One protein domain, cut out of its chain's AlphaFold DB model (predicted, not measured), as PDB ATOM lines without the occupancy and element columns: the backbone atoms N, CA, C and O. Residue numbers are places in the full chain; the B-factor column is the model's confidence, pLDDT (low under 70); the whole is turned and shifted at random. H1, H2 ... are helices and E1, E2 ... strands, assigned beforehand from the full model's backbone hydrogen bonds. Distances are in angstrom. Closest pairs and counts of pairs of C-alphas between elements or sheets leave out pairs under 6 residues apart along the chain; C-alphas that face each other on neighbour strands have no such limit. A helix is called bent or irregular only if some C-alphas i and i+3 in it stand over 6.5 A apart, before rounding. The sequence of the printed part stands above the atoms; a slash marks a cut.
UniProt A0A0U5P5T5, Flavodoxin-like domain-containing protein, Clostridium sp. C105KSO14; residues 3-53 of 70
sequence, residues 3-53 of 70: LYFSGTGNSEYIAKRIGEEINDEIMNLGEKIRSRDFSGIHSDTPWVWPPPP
ATOM      1  N   LEU A   3     209.829 146.051 200.939       86.75
ATOM      2  CA  LEU A   3     210.401 144.715 200.979       86.75
ATOM      3  C   LEU A   3     209.971 143.936 199.740       86.75
ATOM      4  O   LEU A   3     208.782 143.858 199.442       86.75
ATOM      5  N   TYR A   4     210.910 143.327 199.019       85.50
ATOM      6  CA  TYR A   4     210.562 142.547 197.832       85.50
ATOM      7  C   TYR A   4     211.411 141.284 197.672       85.50
ATOM      8  O   TYR A   4     212.531 141.171 198.177       85.50
ATOM      9  N   PHE A   5     210.866 140.333 196.910       82.12
ATOM     10  CA  PHE A   5     211.608 139.211 196.344       82.12
ATOM     11  C   PHE A   5     211.687 139.362 194.836       82.12
ATOM     12  O   PHE A   5     210.673 139.586 194.183       82.12
ATOM     13  N   SER A   6     212.878 139.170 194.278       80.62
ATOM     14  CA  SER A   6     213.084 139.181 192.835       80.62
ATOM     15  C   SER A   6     213.859 137.939 192.410       80.62
ATOM     16  O   SER A   6     214.975 137.705 192.869       80.62
ATOM     17  N   GLY A   7     213.233 137.121 191.561       75.00
ATOM     18  CA  GLY A   7     213.888 135.992 190.897       75.00
ATOM     19  C   GLY A   7     214.543 136.399 189.576       75.00
ATOM     20  O   GLY A   7     215.669 136.004 189.302       75.00
ATOM     21  N   THR A   8     213.844 137.209 188.774       80.50
ATOM     22  CA  THR A   8     214.242 137.593 187.404       80.50
ATOM     23  C   THR A   8     214.316 139.108 187.170       80.50
ATOM     24  O   THR A   8     214.472 139.534 186.033       80.50
ATOM     25  N   GLY A   9     214.177 139.937 188.209       80.75
ATOM     26  CA  GLY A   9     214.291 141.405 188.108       80.75
ATOM     27  C   GLY A   9     212.963 142.174 188.077       80.75
ATOM     28  O   GLY A   9     212.947 143.371 188.342       80.75
ATOM     29  N   ASN A  10     211.825 141.517 187.825       82.50
ATOM     30  CA  ASN A  10     210.538 142.216 187.656       82.50
ATOM     31  C   ASN A  10     210.084 142.968 188.918       82.50
ATOM     32  O   ASN A  10     209.748 144.149 188.867       82.50
ATOM     33  N   SER A  11     210.089 142.288 190.065       82.81
ATOM     34  CA  SER A  11     209.691 142.890 191.343       82.81
ATOM     35  C   SER A  11     210.696 143.933 191.831       82.81
ATOM     36  O   SER A  11     210.301 144.884 192.495       82.81
ATOM     37  N   GLU A  12     211.974 143.793 191.465       86.31
ATOM     38  CA  GLU A  12     213.007 144.793 191.751       86.31
ATOM     39  C   GLU A  12     212.746 146.099 191.000       86.31
ATOM     40  O   GLU A  12     212.809 147.174 191.592       86.31
ATOM     41  N   TYR A  13     212.406 146.012 189.712       87.06
ATOM     42  CA  TYR A  13     212.082 147.186 188.907       87.06
ATOM     43  C   TYR A  13     210.891 147.962 189.486       87.06
ATOM     44  O   TYR A  13     210.944 149.185 189.618       87.06
ATOM     45  N   ILE A  14     209.835 147.250 189.892       87.06
ATOM     46  CA  ILE A  14     208.657 147.862 190.520       87.06
ATOM     47  C   ILE A  14     209.020 148.477 191.877       87.06
ATOM     48  O   ILE A  14     208.624 149.606 192.152       87.06
ATOM     49  N   ALA A  15     209.791 147.773 192.712       86.62
ATOM     50  CA  ALA A  15     210.197 148.277 194.021       86.62
ATOM     51  C   ALA A  15     211.038 149.557 193.915       86.62
ATOM     52  O   ALA A  15     210.777 150.495 194.660       86.62
ATOM     53  N   LYS A  16     211.979 149.631 192.961       87.50
ATOM     54  CA  LYS A  16     212.765 150.849 192.689       87.50
ATOM     55  C   LYS A  16     211.870 152.018 192.290       87.50
ATOM     56  O   LYS A  16     211.958 153.076 192.893       87.50
ATOM     57  N   ARG A  17     210.953 151.794 191.344       89.12
ATOM     58  CA  ARG A  17     210.003 152.816 190.871       89.12
ATOM     59  C   ARG A  17     209.127 153.361 191.996       89.12
ATOM     60  O   ARG A  17     208.911 154.561 192.070       89.12
ATOM     61  N   ILE A  18     208.611 152.482 192.856       86.38
ATOM     62  CA  ILE A  18     207.816 152.917 194.007       86.38
ATOM     63  C   ILE A  18     208.722 153.662 194.991       86.38
ATOM     64  O   ILE A  18     208.358 154.756 195.395       86.38
ATOM     65  N   GLY A  19     209.895 153.117 195.328       86.88
ATOM     66  CA  GLY A  19     210.840 153.705 196.284       86.88
ATOM     67  C   GLY A  19     211.333 155.095 195.888       86.88
ATOM     68  O   GLY A  19     211.459 155.950 196.754       86.88
ATOM     69  N   GLU A  20     211.534 155.345 194.592       89.00
ATOM     70  CA  GLU A  20     211.843 156.673 194.046       89.00
ATOM     71  C   GLU A  20     210.692 157.669 194.262       89.00
ATOM     72  O   GLU A  20     210.935 158.810 194.642       89.00
ATOM     73  N   GLU A  21     209.442 157.239 194.067       88.81
ATOM     74  CA  GLU A  21     208.256 158.100 194.190       88.81
ATOM     75  C   GLU A  21     207.907 158.411 195.654       88.81
ATOM     76  O   GLU A  21     207.587 159.545 196.000       88.81
ATOM     77  N   ILE A  22     207.970 157.402 196.530       85.69
ATOM     78  CA  ILE A  22     207.667 157.565 197.962       85.69
ATOM     79  C   ILE A  22     208.889 157.983 198.790       85.69
ATOM     80  O   ILE A  22     208.750 158.234 199.986       85.69
ATOM     81  N   ASN A  23     210.062 158.067 198.152       84.81
ATOM     82  CA  ASN A  23     211.361 158.370 198.752       84.81
ATOM     83  C   ASN A  23     211.644 157.525 200.010       84.81
ATOM     84  O   ASN A  23     211.984 158.046 201.072       84.81
ATOM     85  N   ASP A  24     211.436 156.214 199.890       85.12
ATOM     86  CA  ASP A  24     211.517 155.253 200.994       85.12
ATOM     87  C   ASP A  24     212.513 154.130 200.666       85.12
ATOM     88  O   ASP A  24     212.790 153.819 199.504       85.12
ATOM     89  N   GLU A  25     213.062 153.508 201.705       87.12
ATOM     90  CA  GLU A  25     214.111 152.498 201.595       87.12
ATOM     91  C   GLU A  25     213.594 151.225 200.916       87.12
ATOM     92  O   GLU A  25     212.505 150.745 201.230       87.12
ATOM     93  N   ILE A  26     214.391 150.639 200.019       88.38
ATOM     94  CA  ILE A  26     214.091 149.368 199.347       88.38
ATOM     95  C   ILE A  26     215.028 148.261 199.852       88.38
ATOM     96  O   ILE A  26     216.236 148.457 199.937       88.38
ATOM     97  N   MET A  27     214.499 147.069 200.137       87.25
ATOM     98  CA  MET A  27     215.299 145.933 200.614       87.25
ATOM     99  C   MET A  27     214.902 144.620 199.931       87.25
ATOM    100  O   MET A  27     213.736 144.210 199.925       87.25
ATOM    101  N   ASN A  28     215.905 143.929 199.378       87.38
ATOM    102  CA  ASN A  28     215.752 142.611 198.772       87.38
ATOM    103  C   ASN A  28     215.905 141.512 199.827       87.38
ATOM    104  O   ASN A  28     217.000 141.220 200.312       87.38
ATOM    105  N   LEU A  29     214.808 140.837 200.141       85.19
ATOM    106  CA  LEU A  29     214.821 139.776 201.145       85.19
ATOM    107  C   LEU A  29     215.419 138.469 200.632       85.19
ATOM    108  O   LEU A  29     215.878 137.645 201.422       85.19
ATOM    109  N   GLY A  30     215.443 138.273 199.314       84.00
ATOM    110  CA  GLY A  30     216.049 137.094 198.704       84.00
ATOM    111  C   GLY A  30     217.552 137.050 198.941       84.00
ATOM    112  O   GLY A  30     218.098 135.984 199.219       84.00
ATOM    113  N   GLU A  31     218.212 138.203 198.867       84.75
ATOM    114  CA  GLU A  31     219.638 138.314 199.171       84.75
ATOM    115  C   GLU A  31     219.914 138.143 200.657       84.75
ATOM    116  O   GLU A  31     220.810 137.382 201.010       84.75
ATOM    117  N   LYS A  32     219.089 138.747 201.516       84.81
ATOM    118  CA  LYS A  32     219.223 138.648 202.972       84.81
ATOM    119  C   LYS A  32     219.117 137.199 203.484       84.81
ATOM    120  O   LYS A  32     219.911 136.754 204.308       84.81
ATOM    121  N   ILE A  33     218.192 136.411 202.924       85.19
ATOM    122  CA  ILE A  33     218.085 134.972 203.226       85.19
ATOM    123  C   ILE A  33     219.311 134.204 202.710       85.19
ATOM    124  O   ILE A  33     219.844 133.349 203.419       85.19
ATOM    125  N   ARG A  34     219.784 134.498 201.489       83.44
ATOM    126  CA  ARG A  34     220.971 133.841 200.906       83.44
ATOM    127  C   ARG A  34     222.248 134.143 201.689       83.44
ATOM    128  O   ARG A  34     223.075 133.249 201.839       83.44
ATOM    129  N   SER A  35     222.391 135.359 202.210       87.69
ATOM    130  CA  SER A  35     223.514 135.760 203.062       87.69
ATOM    131  C   SER A  35     223.399 135.252 204.504       87.69
ATOM    132  O   SER A  35     224.321 135.471 205.287       87.69
ATOM    133  N   ARG A  36     222.313 134.537 204.851       83.94
ATOM    134  CA  ARG A  36     222.000 134.069 206.216       83.94
ATOM    135  C   ARG A  36     221.968 135.203 207.242       83.94
ATOM    136  O   ARG A  36     222.257 134.991 208.418       83.94
ATOM    137  N   ASP A  37     221.611 136.401 206.796       80.88
ATOM    138  CA  ASP A  37     221.472 137.552 207.668       80.88
ATOM    139  C   ASP A  37     220.059 137.579 208.264       80.88
ATOM    140  O   ASP A  37     219.075 137.899 207.601       80.88
ATOM    141  N   PHE A  38     219.961 137.235 209.546       81.50
ATOM    142  CA  PHE A  38     218.711 137.266 210.308       81.50
ATOM    143  C   PHE A  38     218.613 138.495 211.217       81.50
ATOM    144  O   PHE A  38     217.827 138.499 212.166       81.50
ATOM    145  N   SER A  39     219.415 139.534 210.957       83.88
ATOM    146  CA  SER A  39     219.294 140.808 211.660       83.88
ATOM    147  C   SER A  39     217.869 141.347 211.553       83.88
ATOM    148  O   SER A  39     217.240 141.315 210.487       83.88
ATOM    149  N   GLY A  40     217.355 141.830 212.685       79.06
ATOM    150  CA  GLY A  40     216.027 142.423 212.762       79.06
ATOM    151  C   GLY A  40     215.894 143.580 211.777       79.06
ATOM    152  O   GLY A  40     216.811 144.383 211.622       79.06
ATOM    153  N   ILE A  41     214.753 143.648 211.099       84.25
ATOM    154  CA  ILE A  41     214.431 144.744 210.190       84.25
ATOM    155  C   ILE A  41     213.514 145.706 210.943       84.25
ATOM    156  O   ILE A  41     212.474 145.290 211.456       84.25
ATOM    157  N   HIS A  42     213.909 146.974 211.019       80.44
ATOM    158  CA  HIS A  42     213.130 148.037 211.645       80.44
ATOM    159  C   HIS A  42     212.805 149.098 210.595       80.44
ATOM    160  O   HIS A  42     213.635 149.393 209.745       80.44
ATOM    161  N   SER A  43     211.596 149.653 210.633       79.38
ATOM    162  CA  SER A  43     211.220 150.789 209.787       79.38
ATOM    163  C   SER A  43     210.183 151.616 210.519       79.38
ATOM    164  O   SER A  43     209.257 151.063 211.116       79.38
ATOM    165  N   ASP A  44     210.361 152.931 210.459       78.75
ATOM    166  CA  ASP A  44     209.479 153.911 211.092       78.75
ATOM    167  C   ASP A  44     208.198 154.137 210.273       78.75
ATOM    168  O   ASP A  44     207.196 154.633 210.788       78.75
ATOM    169  N   THR A  45     208.204 153.721 209.002       76.31
ATOM    170  CA  THR A  45     207.050 153.744 208.097       76.31
ATOM    171  C   THR A  45     206.470 152.340 207.876       76.31
ATOM    172  O   THR A  45     207.178 151.334 208.041       76.31
ATOM    173  N   PRO A  46     205.179 152.228 207.494       79.44
ATOM    174  CA  PRO A  46     204.570 150.952 207.127       79.44
ATOM    175  C   PRO A  46     205.347 150.227 206.022       79.44
ATOM    176  O   PRO A  46     205.910 150.848 205.120       79.44
ATOM    177  N   TRP A  47     205.370 148.893 206.075       78.62
ATOM    178  CA  TRP A  47     206.080 148.088 205.081       78.62
ATOM    179  C   TRP A  47     205.219 147.850 203.845       78.62
ATOM    180  O   TRP A  47     204.055 147.459 203.955       78.62
ATOM    181  N   VAL A  48     205.819 148.008 202.668       78.12
ATOM    182  CA  VAL A  48     205.191 147.661 201.390       78.12
ATOM    183  C   VAL A  48     205.811 146.372 200.872       78.12
ATOM    184  O   VAL A  48     207.024 146.299 200.695       78.12
ATOM    185  N   TRP A  49     204.979 145.362 200.614       73.94
ATOM    186  CA  TRP A  49     205.413 144.086 200.052       73.94
ATOM    187  C   TRP A  49     204.657 143.756 198.765       73.94
ATOM    188  O   TRP A  49     203.492 143.349 198.825       73.94
ATOM    189  N   PRO A  50     205.295 143.863 197.591       67.56
ATOM    190  CA  PRO A  50     204.700 143.408 196.345       67.56
ATOM    191  C   PRO A  50     204.711 141.873 196.280       67.56
ATOM    192  O   PRO A  50     205.770 141.258 196.456       67.56
ATOM    193  N   PRO A  51     203.574 141.208 196.009       66.31
ATOM    194  CA  PRO A  51     203.590 139.775 195.758       66.31
ATOM    195  C   PRO A  51     204.419 139.478 194.494       66.31
ATOM    196  O   PRO A  51     204.349 140.236 193.522       66.31
ATOM    197  N   PRO A  52     205.209 138.386 194.470       64.69
ATOM    198  CA  PRO A  52     205.846 137.944 193.236       64.69
ATOM    199  C   PRO A  52     204.778 137.665 192.166       64.69
ATOM    200  O   PRO A  52     203.676 137.234 192.514       64.69
ATOM    201  N   PRO A  53     205.081 137.893 190.875       62.88
ATOM    202  CA  PRO A  53     204.134 137.635 189.802       62.88
ATOM    203  C   PRO A  53     203.763 136.157 189.781       62.88
ATOM    204  O   PRO A  53     204.613 135.270 189.682       62.88
TER     205      PRO A  53
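What this domain is: This is residues 3 to 53 of the 70 residues of the protein "Flavodoxin-like domain-containing protein" of Clostridium sp. C105KSO14 (UniProt A0A0U5P5T5). A flat body is made by the helix H1, from which the chain turns tightly back into the short strand E1 and then straight into the short helix H2, with the first printed residues, 3 and 4, beside residues 27 to 28 of E1. From H2 a long stretch with no named element, residues 35 to 53, swings out in a wide arc and comes back with residues 46 to 53 over one flat side of that body. The printed part has 51 residues, with two named helices and one named strand in the order H1, E1, H2; 22 residues are in named elements, under half, and of these 19 are in helices, mostly helix by class. E1 pairs with no named strand. The whole is compact, with a radius of gyration of the C-alphas of 11.1 A, and flat, spanning 30 by 29 by 15 A.

Where its parts are: H1, the longest helix, is residues 10 to 22, from Asn 10 to Ile 22, and measures 18.7 A from first to last C-alpha. It begins with C-alpha 10 at (210.538, 142.216, 187.656) and ends with C-alpha 22 at (207.667, 157.565, 197.962). E1 is residues 26 to 28, from Ile 26 to Asn 28, 7.0 A long. H2 is residues 29 to 34, from Leu 29 to Arg 34, 8.6 A long, and ends with C-alpha 34 at (220.971, 133.841, 200.906).

How they stand to each other: H1 and E1 have 4 pairs of C-alphas within 8 A, the closest being those of Gly 19 and Ile 26, 6.2 A apart. Their centres are 9.6 A apart. A tight link of 3 residues joins H1 to E1. E1 and H2 follow each other with 0 residues between them, a tight link, and meet only through their link. H1 and H2 are apart. Residues 3 to 4 form a short parallel pairing with residues 27 to 28 of E1. In H1 and H2 every O i to N i+4 pair is within hydrogen-bond range, and neither helix is bent.

The domain as a whole: The two C-alphas farthest apart are those of Glu 21 and Arg 36, 30.2 A from each other. The first and last printed C-alphas, of Leu 3 and Pro 53, are 14.6 A apart. The printed part has no cut. Both links between the named elements are tight. The C-alphas of residues 35 to 53, 19 residues, lie 7 to 16 A from the mean of all C-alphas. The mean pLDDT of the printed part is 82.2, and the model's confidence is low, under 70, at residues 50 to 53, where the printed part ends with C-alpha 53 at (204.134, 137.635, 189.802).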